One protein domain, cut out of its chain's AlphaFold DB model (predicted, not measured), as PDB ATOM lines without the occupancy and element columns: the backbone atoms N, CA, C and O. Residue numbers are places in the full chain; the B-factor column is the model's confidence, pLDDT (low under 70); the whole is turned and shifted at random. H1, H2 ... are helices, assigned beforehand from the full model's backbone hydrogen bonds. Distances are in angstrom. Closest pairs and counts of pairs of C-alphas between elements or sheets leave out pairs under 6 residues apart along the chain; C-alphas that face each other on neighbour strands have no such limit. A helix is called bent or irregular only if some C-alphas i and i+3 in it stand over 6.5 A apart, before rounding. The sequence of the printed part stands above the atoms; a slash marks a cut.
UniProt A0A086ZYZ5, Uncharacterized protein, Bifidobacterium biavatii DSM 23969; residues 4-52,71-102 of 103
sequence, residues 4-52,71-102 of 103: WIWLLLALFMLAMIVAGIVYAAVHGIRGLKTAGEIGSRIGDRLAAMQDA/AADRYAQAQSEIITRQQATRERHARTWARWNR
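AT A GLANCE: This is residues 4 to 52 and 71 to 102 of the 103 residues of an uncharacterized protein of Bifidobacterium biavatii DSM 23969 (UniProt A0A086ZYZ5). One very long helix, H1, makes the longest axis, and a shorter helix, H2, runs back on one side of it across an open gap, slanting away from H1 toward residue 102. The two make a wide, open pair with no core between them, and the cut ends, residues 52 and 71, lie toward the same end of the outline. The printed part has 81 residues with two named helices, H1 then H2, and no named strand; the class is all helix. The whole is extended, with a radius of gyration of the C-alphas of 22.9 A, and it spans 70 by 48 by 20 A, only just flat.

IN THESE COORDINATES: H1 takes residues 4 to 51 and measures 68.8 A from first to last C-alpha. It begins at C-alpha 4 at (23.452, -32.689, -22.552) and ends at C-alpha 51 at (75.715, -57.142, 14.884). H2 takes residues 71 to 100 and measures 46.8 A, from C-alpha 71 at (59.241, -48.791, 35.371) to C-alpha 100 at (40.005, -12.845, 12.461). Neither helix is bent.

HOW THE PARTS SIT: H1 and H2 are apart, with no C-alpha of the one within 8 A of the other. Residues 4 to 52, of which 4 to 51 belong to H1, stand free. Residues 71 to 102, of which 71 to 100 belong to H2, stand free too. The N-to-C direction of H1 is (0.77, -0.33, 0.55), and that of H2 is (-0.39, 0.77, -0.51). In H1 every O i to N i+4 pair is within hydrogen-bond range; in H2 20 of 26 are.

THE WHOLE: The two C-alphas farthest apart, those of Trp 4 and Ala 52, are 71.1 A apart. Residues 53 to 70 are not printed, and C-alphas 52 and 71 are 25.5 A apart across this cut. The link from H1 to H2 runs across the cut. The mean pLDDT of the printed part is 72.9; it is 85 in H1 and 55 in H2, and residues 51 to 52 and 71 to 102 are under 70.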
ATOM      1  N   TRP A   4      22.041 -33.040 -22.764       94.56
ATOM      2  CA  TRP A   4      23.452 -32.689 -22.552       94.56
ATOM      3  C   TRP A   4      23.774 -32.185 -21.131       94.56
ATOM      4  O   TRP A   4      24.901 -32.352 -20.666       94.56
ATOM      5  N   ILE A   5      22.797 -31.611 -20.414       92.00
ATOM      6  CA  ILE A   5      22.985 -31.119 -19.036       92.00
ATOM      7  C   ILE A   5      23.299 -32.284 -18.090       92.00
ATOM      8  O   ILE A   5      24.152 -32.165 -17.211       92.00
ATOM      9  N   TRP A   6      22.666 -33.438 -18.307       93.62
ATOM     10  CA  TRP A   6      22.917 -34.642 -17.518       93.62
ATOM     11  C   TRP A   6      24.319 -35.204 -17.738       93.62
ATOM     12  O   TRP A   6      24.936 -35.663 -16.783       93.62
ATOM     13  N   LEU A   7      24.850 -35.116 -18.962       94.81
ATOM     14  CA  LEU A   7      26.228 -35.517 -19.254       94.81
ATOM     15  C   LEU A   7      27.238 -34.651 -18.495       94.81
ATOM     16  O   LEU A   7      28.160 -35.190 -17.888       94.81
ATOM     17  N   LEU A   8      27.044 -33.328 -18.474       94.62
ATOM     18  CA  LEU A   8      27.903 -32.427 -17.700       94.62
ATOM     19  C   LEU A   8      27.821 -32.693 -16.197       94.62
ATOM     20  O   LEU A   8      28.851 -32.725 -15.527       94.62
ATOM     21  N   LEU A   9      26.615 -32.913 -15.669       93.69
ATOM     22  CA  LEU A   9      26.426 -33.201 -14.250       93.69
ATOM     23  C   LEU A   9      27.067 -34.538 -13.854       93.69
ATOM     24  O   LEU A   9      27.778 -34.606 -12.853       93.69
ATOM     25  N   ALA A  10      26.866 -35.584 -14.659       94.31
ATOM     26  CA  ALA A  10      27.480 -36.889 -14.442       94.31
ATOM     27  C   ALA A  10      29.013 -36.811 -14.520       94.31
ATOM     28  O   ALA A  10      29.699 -37.380 -13.670       94.31
ATOM     29  N   LEU A  11      29.553 -36.061 -15.486       96.81
ATOM     30  CA  LEU A  11      30.991 -35.826 -15.613       96.81
ATOM     31  C   LEU A  11      31.553 -35.098 -14.387       96.81
ATOM     32  O   LEU A  11      32.594 -35.489 -13.862       96.81
ATOM     33  N   PHE A  12      30.858 -34.067 -13.903       95.94
ATOM     34  CA  PHE A  12      31.258 -33.334 -12.706       95.94
ATOM     35  C   PHE A  12      31.247 -34.231 -11.462       95.94
ATOM     36  O   PHE A  12      32.199 -34.221 -10.681       95.94
ATOM     37  N   MET A  13      30.211 -35.060 -11.307       96.06
ATOM     38  CA  MET A  13      30.121 -36.021 -10.208       96.06
ATOM     39  C   MET A  13      31.275 -37.031 -10.257       96.06
ATOM     40  O   MET A  13      31.914 -37.294  -9.237       96.06
ATOM     41  N   LEU A  14      31.599 -37.541 -11.450       96.88
ATOM     42  CA  LEU A  14      32.725 -38.447 -11.657       96.88
ATOM     43  C   LEU A  14      34.061 -37.775 -11.313       96.88
ATOM     44  O   LEU A  14      34.881 -38.365 -10.613       96.88
ATOM     45  N   ALA A  15      34.266 -36.528 -11.742       95.81
ATOM     46  CA  ALA A  15      35.475 -35.768 -11.435       95.81
ATOM     47  C   ALA A  15      35.667 -35.578  -9.920       95.81
ATOM     48  O   ALA A  15      36.778 -35.739  -9.415       95.81
ATOM     49  N   MET A  16      34.587 -35.297  -9.185       93.56
ATOM     50  CA  MET A  16      34.614 -35.127  -7.727       93.56
ATOM     51  C   MET A  16      34.997 -36.435  -7.015       93.56
ATOM     52  O   MET A  16      35.829 -36.432  -6.105       93.56
ATOM     53  N   ILE A  17      34.477 -37.572  -7.490       93.19
ATOM     54  CA  ILE A  17      34.841 -38.905  -6.987       93.19
ATOM     55  C   ILE A  17      36.322 -39.203  -7.249       93.19
ATOM     56  O   ILE A  17      37.044 -39.591  -6.331       93.19
ATOM     57  N   VAL A  18      36.795 -38.986  -8.480       95.50
ATOM     58  CA  VAL A  18      38.202 -39.217  -8.848       95.50
ATOM     59  C   VAL A  18      39.131 -38.344  -8.005       95.50
ATOM     60  O   VAL A  18      40.123 -38.845  -7.478       95.50
ATOM     61  N   ALA A  19      38.790 -37.069  -7.802       90.81
ATOM     62  CA  ALA A  19      39.558 -36.167  -6.948       90.81
ATOM     63  C   ALA A  19      39.648 -36.679  -5.499       90.81
ATOM     64  O   ALA A  19      40.731 -36.674  -4.911       90.81
ATOM     65  N   GLY A  20      38.539 -37.179  -4.942       89.00
ATOM     66  CA  GLY A  20      38.512 -37.789  -3.612       89.00
ATOM     67  C   GLY A  20      39.396 -39.034  -3.507       89.00
ATOM     68  O   GLY A  20      40.168 -39.159  -2.555       89.00
ATOM     69  N   ILE A  21      39.347 -39.922  -4.507       90.31
ATOM     70  CA  ILE A  21      40.174 -41.138  -4.545       90.31
ATOM     71  C   ILE A  21      41.660 -40.784  -4.634       90.31
ATOM     72  O   ILE A  21      42.461 -41.307  -3.859       90.31
ATOM     73  N   VAL A  22      42.035 -39.871  -5.534       90.94
ATOM     74  CA  VAL A  22      43.425 -39.414  -5.680       90.94
ATOM     75  C   VAL A  22      43.923 -38.801  -4.373       90.94
ATOM     76  O   VAL A  22      45.022 -39.120  -3.919       90.94
ATOM     77  N   TYR A  23      43.107 -37.967  -3.728       88.12
ATOM     78  CA  TYR A  23      43.458 -37.359  -2.450       88.12
ATOM     79  C   TYR A  23      43.679 -38.409  -1.351       88.12
ATOM     80  O   TYR A  23      44.703 -38.374  -0.665       88.12
ATOM     81  N   ALA A  24      42.765 -39.375  -1.219       86.06
ATOM     82  CA  ALA A  24      42.875 -40.460  -0.248       86.06
ATOM     83  C   ALA A  24      44.110 -41.339  -0.504       86.06
ATOM     84  O   ALA A  24      44.844 -41.651   0.433       86.06
ATOM     85  N   ALA A  25      44.388 -41.677  -1.766       84.50
ATOM     86  CA  ALA A  25      45.558 -42.462  -2.150       84.50
ATOM     87  C   ALA A  25      46.868 -41.730  -1.819       84.50
ATOM     88  O   ALA A  25      47.751 -42.298  -1.178       84.50
ATOM     89  N   VAL A  26      46.984 -40.445  -2.174       83.44
ATOM     90  CA  VAL A  26      48.169 -39.630  -1.849       83.44
ATOM     91  C   VAL A  26      48.352 -39.499  -0.335       83.44
ATOM     92  O   VAL A  26      49.480 -39.575   0.160       83.44
ATOM     93  N   HIS A  27      47.264 -39.329   0.417       82.19
ATOM     94  CA  HIS A  27      47.313 -39.241   1.875       82.19
ATOM     95  C   HIS A  27      47.725 -40.577   2.521       82.19
ATOM     96  O   HIS A  27      48.595 -40.593   3.393       82.19
ATOM     97  N   GLY A  28      47.183 -41.698   2.037       74.75
ATOM     98  CA  GLY A  28      47.535 -43.043   2.497       74.75
ATOM     99  C   GLY A  28      48.994 -43.403   2.214       74.75
ATOM    100  O   GLY A  28      49.698 -43.880   3.104       74.75
ATOM    101  N   ILE A  29      49.494 -43.087   1.016       74.62
ATOM    102  CA  ILE A  29      50.891 -43.347   0.629       74.62
ATOM    103  C   ILE A  29      51.869 -42.519   1.476       74.62
ATOM    104  O   ILE A  29      52.916 -43.028   1.872       74.62
ATOM    105  N   ARG A  30      51.544 -41.262   1.811       71.69
ATOM    106  CA  ARG A  30      52.384 -40.441   2.707       71.69
ATOM    107  C   ARG A  30      52.459 -41.021   4.121       71.69
ATOM    108  O   ARG A  30      53.540 -41.025   4.714       71.69
ATOM    109  N   GLY A  31      51.345 -41.543   4.636       72.94
ATOM    110  CA  GLY A  31      51.305 -42.246   5.920       72.94
ATOM    111  C   GLY A  31      52.163 -43.515   5.910       72.94
ATOM    112  O   GLY A  31      53.020 -43.686   6.776       72.94
ATOM    113  N   LEU A  32      52.007 -44.350   4.879       74.88
ATOM    114  CA  LEU A  32      52.784 -45.582   4.711       74.88
ATOM    115  C   LEU A  32      54.283 -45.319   4.547       74.88
ATOM    116  O   LEU A  32      55.092 -46.009   5.158       74.88
ATOM    117  N   LYS A  33      54.670 -44.311   3.760       74.62
ATOM    118  CA  LYS A  33      56.084 -43.977   3.545       74.62
ATOM    119  C   LYS A  33      56.759 -43.512   4.840       74.62
ATOM    120  O   LYS A  33      57.886 -43.910   5.112       74.62
ATOM    121  N   THR A  34      56.046 -42.745   5.666       74.56
ATOM    122  CA  THR A  34      56.530 -42.319   6.990       74.56
ATOM    123  C   THR A  34      56.684 -43.516   7.935       74.56
ATOM    124  O   THR A  34      57.699 -43.642   8.614       74.56
ATOM    125  N   ALA A  35      55.711 -44.434   7.949       74.88
ATOM    126  CA  ALA A  35      55.791 -45.658   8.746       74.88
ATOM    127  C   ALA A  35      56.938 -46.579   8.288       74.88
ATOM    128  O   ALA A  35      57.647 -47.130   9.126       74.88
ATOM    129  N   GLY A  36      57.168 -46.699   6.977       80.44
ATOM    130  CA  GLY A  36      58.292 -47.452   6.413       80.44
ATOM    131  C   GLY A  36      59.657 -46.840   6.744       80.44
ATOM    132  O   GLY A  36      60.602 -47.566   7.044       80.44
ATOM    133  N   GLU A  37      59.771 -45.510   6.765       79.00
ATOM    134  CA  GLU A  37      60.999 -44.826   7.192       79.00
ATOM    135  C   GLU A  37      61.289 -45.044   8.686       79.00
ATOM    136  O   GLU A  37      62.429 -45.268   9.085       79.00
ATOM    137  N   ILE A  38      60.256 -45.037   9.529       83.88
ATOM    138  CA  ILE A  38      60.405 -45.357  10.955       83.88
ATOM    139  C   ILE A  38      60.772 -46.836  11.134       83.88
ATOM    140  O   ILE A  38      61.681 -47.151  11.899       83.88
ATOM    141  N   GLY A  39      60.112 -47.736  10.401       83.56
ATOM    142  CA  GLY A  39      60.377 -49.173  10.441       83.56
ATOM    143  C   GLY A  39      61.795 -49.531   9.999       83.56
ATOM    144  O   GLY A  39      62.454 -50.311  10.677       83.56
ATOM    145  N   SER A  40      62.296 -48.912   8.926       79.12
ATOM    146  CA  SER A  40      63.684 -49.096   8.473       79.12
ATOM    147  C   SER A  40      64.690 -48.592   9.501       79.12
ATOM    148  O   SER A  40      65.583 -49.341   9.866       79.12
ATOM    149  N   ARG A  41      64.496 -47.404  10.089       81.31
ATOM    150  CA  ARG A  41      65.386 -46.905  11.157       81.31
ATOM    151  C   ARG A  41      65.397 -47.802  12.396       81.31
ATOM    152  O   ARG A  41      66.444 -47.964  13.015       81.31
ATOM    153  N   ILE A  42      64.248 -48.355  12.786       84.62
ATOM    154  CA  ILE A  42      64.165 -49.319  13.895       84.62
ATOM    155  C   ILE A  42      64.871 -50.623  13.507       84.62
ATOM    156  O   ILE A  42      65.624 -51.155  14.315       84.62
ATOM    157  N   GLY A  43      64.673 -51.095  12.273       84.75
ATOM    158  CA  GLY A  43      65.349 -52.264  11.716       84.75
ATOM    159  C   GLY A  43      66.866 -52.106  11.703       84.75
ATOM    160  O   GLY A  43      67.555 -52.964  12.231       84.75
ATOM    161  N   ASP A  44      67.380 -50.978  11.216       85.06
ATOM    162  CA  ASP A  44      68.812 -50.667  11.182       85.06
ATOM    163  C   ASP A  44      69.405 -50.583  12.593       85.06
ATOM    164  O   ASP A  44      70.512 -51.052  12.845       85.06
ATOM    165  N   ARG A  45      68.667 -50.002  13.547       80.44
ATOM    166  CA  ARG A  45      69.094 -49.934  14.953       80.44
ATOM    167  C   ARG A  45      69.099 -51.302  15.619       80.44
ATOM    168  O   ARG A  45      70.013 -51.580  16.388       80.44
ATOM    169  N   LEU A  46      68.103 -52.136  15.333       81.62
ATOM    170  CA  LEU A  46      68.028 -53.500  15.840       81.62
ATOM    171  C   LEU A  46      69.119 -54.374  15.215       81.62
ATOM    172  O   LEU A  46      69.801 -55.082  15.946       81.62
ATOM    173  N   ALA A  47      69.344 -54.257  13.906       81.50
ATOM    174  CA  ALA A  47      70.426 -54.922  13.189       81.50
ATOM    175  C   ALA A  47      71.791 -54.499  13.742       81.50
ATOM    176  O   ALA A  47      72.597 -55.354  14.067       81.50
ATOM    177  N   ALA A  48      72.019 -53.205  13.994       79.12
ATOM    178  CA  ALA A  48      73.252 -52.732  14.621       79.12
ATOM    179  C   ALA A  48      73.441 -53.244  16.064       79.12
ATOM    180  O   ALA A  48      74.570 -53.470  16.486       79.12
ATOM    181  N   MET A  49      72.362 -53.438  16.834       73.19
ATOM    182  CA  MET A  49      72.428 -54.090  18.152       73.19
ATOM    183  C   MET A  49      72.688 -55.598  18.041       73.19
ATOM    184  O   MET A  49      73.339 -56.164  18.914       73.19
ATOM    185  N   GLN A  50      72.189 -56.233  16.981       70.38
ATOM    186  CA  GLN A  50      72.345 -57.659  16.703       70.38
ATOM    187  C   GLN A  50      73.735 -57.985  16.130       70.38
ATOM    188  O   GLN A  50      74.307 -59.009  16.482       70.38
ATOM    189  N   ASP A  51      74.317 -57.091  15.328       64.62
ATOM    190  CA  ASP A  51      75.715 -57.142  14.884       64.62
ATOM    191  C   ASP A  51      76.673 -56.776  16.025       64.62
ATOM    192  O   ASP A  51      77.773 -57.319  16.121       64.62
ATOM    193  N   ALA A  52      76.231 -55.932  16.962       56.78
ATOM    194  CA  ALA A  52      76.887 -55.725  18.251       56.78
ATOM    195  C   ALA A  52      76.654 -56.895  19.235       56.78
ATOM    196  O   ALA A  52      76.626 -56.687  20.453       56.78
ATOM    197  N   ALA A  71      59.907 -48.566  36.654       49.91
ATOM    198  CA  ALA A  71      59.241 -48.791  35.371       49.91
ATOM    199  C   ALA A  71      58.029 -47.858  35.194       49.91
ATOM    200  O   ALA A  71      57.825 -47.327  34.102       49.91
ATOM    201  N   ALA A  72      57.267 -47.609  36.266       51.47
ATOM    202  CA  ALA A  72      56.110 -46.714  36.253       51.47
ATOM    203  C   ALA A  72      56.496 -45.252  35.960       51.47
ATOM    204  O   ALA A  72      55.846 -44.606  35.135       51.47
ATOM    205  N   ASP A  73      57.601 -44.762  36.531       51.91
ATOM    206  CA  ASP A  73      58.093 -43.397  36.286       51.91
ATOM    207  C   ASP A  73      58.510 -43.169  34.820       51.91
ATOM    208  O   ASP A  73      58.307 -42.089  34.257       51.91
ATOM    209  N   ARG A  74      59.011 -44.217  34.150       54.66
ATOM    210  CA  ARG A  74      59.362 -44.185  32.719       54.66
ATOM    211  C   ARG A  74      58.130 -44.089  31.815       54.66
ATOM    212  O   ARG A  74      58.160 -43.376  30.812       54.66
ATOM    213  N   TYR A  75      57.036 -44.761  32.180       46.62
ATOM    214  CA  TYR A  75      55.754 -44.630  31.480       46.62
ATOM    215  C   TYR A  75      55.107 -43.258  31.723       46.62
ATOM    216  O   TYR A  75      54.565 -42.665  30.790       46.62
ATOM    217  N   ALA A  76      55.220 -42.715  32.938       51.09
ATOM    218  CA  ALA A  76      54.696 -41.390  33.271       51.09
ATOM    219  C   ALA A  76      55.396 -40.264  32.483       51.09
ATOM    220  O   ALA A  76      54.734 -39.332  32.020       51.09
ATOM    221  N   GLN A  77      56.711 -40.371  32.253       49.72
ATOM    222  CA  GLN A  77      57.456 -39.399  31.443       49.72
ATOM    223  C   GLN A  77      57.080 -39.441  29.953       49.72
ATOM    224  O   GLN A  77      56.880 -38.382  29.356       49.72
ATOM    225  N   ALA A  78      56.887 -40.626  29.360       49.62
ATOM    226  CA  ALA A  78      56.507 -40.759  27.948       49.62
ATOM    227  C   ALA A  78      55.111 -40.177  27.636       49.62
ATOM    228  O   ALA A  78      54.873 -39.646  26.549       49.62
ATOM    229  N   GLN A  79      54.191 -40.210  28.607       46.00
ATOM    230  CA  GLN A  79      52.844 -39.651  28.453       46.00
ATOM    231  C   GLN A  79      52.852 -38.110  28.329       46.00
ATOM    232  O   GLN A  79      51.954 -37.526  27.714       46.00
ATOM    233  N   SER A  80      53.869 -37.435  28.882       44.16
ATOM    234  CA  SER A  80      53.950 -35.966  28.924       44.16
ATOM    235  C   SER A  80      54.289 -35.322  27.566       44.16
ATOM    236  O   SER A  80      53.827 -34.219  27.258       44.16
ATOM    237  N   GLU A  81      55.005 -36.036  26.694       49.88
ATOM    238  CA  GLU A  81      55.383 -35.550  25.356       49.88
ATOM    239  C   GLU A  81      54.207 -35.538  24.364       49.88
ATOM    240  O   GLU A  81      54.154 -34.728  23.433       49.88
ATOM    241  N   ILE A  82      53.210 -36.403  24.573       48.78
ATOM    242  CA  ILE A  82      52.015 -36.463  23.718       48.78
ATOM    243  C   ILE A  82      51.068 -35.295  24.041       48.78
ATOM    244  O   ILE A  82      50.478 -34.697  23.133       48.78
ATOM    245  N   ILE A  83      50.969 -34.914  25.320       49.22
ATOM    246  CA  ILE A  83      50.120 -33.803  25.785       49.22
ATOM    247  C   ILE A  83      50.663 -32.454  25.283       49.22
ATOM    248  O   ILE A  83      49.892 -31.610  24.820       49.22
ATOM    249  N   THR A  84      51.986 -32.269  25.269       50.75
ATOM    250  CA  THR A  84      52.620 -31.026  24.789       50.75
ATOM    251  C   THR A  84      52.476 -30.830  23.274       50.75
ATOM    252  O   THR A  84      52.210 -29.714  22.818       50.75
ATOM    253  N   ARG A  85      52.528 -31.904  22.469       49.75
ATOM    254  CA  ARG A  85      52.278 -31.812  21.014       49.75
ATOM    255  C   ARG A  85      50.851 -31.385  20.667       49.75
ATOM    256  O   ARG A  85      50.666 -30.640  19.703       49.75
ATOM    257  N   GLN A  86      49.843 -31.813  21.430       53.31
ATOM    258  CA  GLN A  86      48.459 -31.387  21.178       53.31
ATOM    259  C   GLN A  86      48.223 -29.912  21.521       53.31
ATOM    260  O   GLN A  86      47.478 -29.234  20.807       53.31
ATOM    261  N   GLN A  87      48.872 -29.391  22.566       52.00
ATOM    262  CA  GLN A  87      48.745 -27.983  22.954       52.00
ATOM    263  C   GLN A  87      49.324 -27.040  21.884       52.00
ATOM    264  O   GLN A  87      48.660 -26.075  21.499       52.00
ATOM    265  N   ALA A  88      50.467 -27.388  21.281       58.00
ATOM    266  CA  ALA A  88      51.092 -26.588  20.221       58.00
ATOM    267  C   ALA A  88      50.246 -26.472  18.933       58.00
ATOM    268  O   ALA A  88      50.360 -25.487  18.197       58.00
ATOM    269  N   THR A  89      49.396 -27.458  18.631       53.06
ATOM    270  CA  THR A  89      48.456 -27.382  17.497       53.06
ATOM    271  C   THR A  89      47.265 -26.488  17.840       53.06
ATOM    272  O   THR A  89      46.897 -25.622  17.043       53.06
ATOM    273  N   ARG A  90      46.707 -26.619  19.053       57.19
ATOM    274  CA  ARG A  90      45.584 -25.786  19.525       57.19
ATOM    275  C   ARG A  90      45.944 -24.299  19.573       57.19
ATOM    276  O   ARG A  90      45.134 -23.470  19.163       57.19
ATOM    277  N   GLU A  91      47.170 -23.956  19.964       60.56
ATOM    278  CA  GLU A  91      47.637 -22.565  19.986       60.56
ATOM    279  C   GLU A  91      47.695 -21.905  18.601       60.56
ATOM    280  O   GLU A  91      47.406 -20.715  18.474       60.56
ATOM    281  N   ARG A  92      48.038 -22.648  17.540       59.62
ATOM    282  CA  ARG A  92      48.074 -22.092  16.174       59.62
ATOM    283  C   ARG A  92      46.678 -21.748  15.686       59.62
ATOM    284  O   ARG A  92      46.482 -20.681  15.108       59.62
ATOM    285  N   HIS A  93      45.713 -22.621  15.968       57.12
ATOM    286  CA  HIS A  93      44.313 -22.339  15.687       57.12
ATOM    287  C   HIS A  93      43.848 -21.122  16.495       57.12
ATOM    288  O   HIS A  93      43.368 -20.167  15.894       57.12
ATOM    289  N   ALA A  94      44.115 -21.057  17.802       67.56
ATOM    290  CA  ALA A  94      43.746 -19.897  18.618       67.56
ATOM    291  C   ALA A  94      44.320 -18.567  18.082       67.56
ATOM    292  O   ALA A  94      43.605 -17.569  18.010       67.56
ATOM    293  N   ARG A  95      45.582 -18.547  17.622       62.09
ATOM    294  CA  ARG A  95      46.208 -17.345  17.034       62.09
ATOM    295  C   ARG A  95      45.597 -16.941  15.690       62.09
ATOM    296  O   ARG A  95      45.528 -15.751  15.395       62.09
ATOM    297  N   THR A  96      45.166 -17.894  14.867       62.22
ATOM    298  CA  THR A  96      44.460 -17.592  13.609       62.22
ATOM    299  C   THR A  96      43.077 -17.008  13.884       62.22
ATOM    300  O   THR A  96      42.738 -15.972  13.321       62.22
ATOM    301  N   TRP A  97      42.332 -17.598  14.818       62.47
ATOM    302  CA  TRP A  97      41.008 -17.114  15.214       62.47
ATOM    303  C   TRP A  97      41.063 -15.730  15.880       62.47
ATOM    304  O   TRP A  97      40.262 -14.859  15.553       62.47
ATOM    305  N   ALA A  98      42.058 -15.469  16.734       68.69
ATOM    306  CA  ALA A  98      42.260 -14.150  17.341       68.69
ATOM    307  C   ALA A  98      42.587 -13.051  16.313       68.69
ATOM    308  O   ALA A  98      42.306 -11.879  16.556       68.69
ATOM    309  N   ARG A  99      43.181 -13.421  15.170       67.75
ATOM    310  CA  ARG A  99      43.474 -12.497  14.068       67.75
ATOM    311  C   ARG A  99      42.212 -12.123  13.296       67.75
ATOM    312  O   ARG A  99      42.071 -10.968  12.926       67.75
ATOM    313  N   TRP A 100      41.306 -13.081  13.095       64.06
ATOM    314  CA  TRP A 100      40.005 -12.845  12.461       64.06
ATOM    315  C   TRP A 100      39.053 -12.048  13.352       64.06
ATOM    316  O   TRP A 100      38.289 -11.243  12.850       64.06
ATOM    317  N   ASN A 101      39.124 -12.214  14.676       66.25
ATOM    318  CA  ASN A 101      38.279 -11.457  15.608       66.25
ATOM    319  C   ASN A 101      38.747 -10.003  15.841       66.25
ATOM    320  O   ASN A 101      38.131  -9.277  16.615       66.25
ATOM    321  N   ARG A 102      39.880  -9.594  15.259       57.94
ATOM    322  CA  ARG A 102      40.459  -8.248  15.420       57.94
ATOM    323  C   ARG A 102      40.439  -7.433  14.114       57.94
ATOM    324  O   ARG A 102      41.087  -6.391  14.052       57.94
TER     325      ARG A 102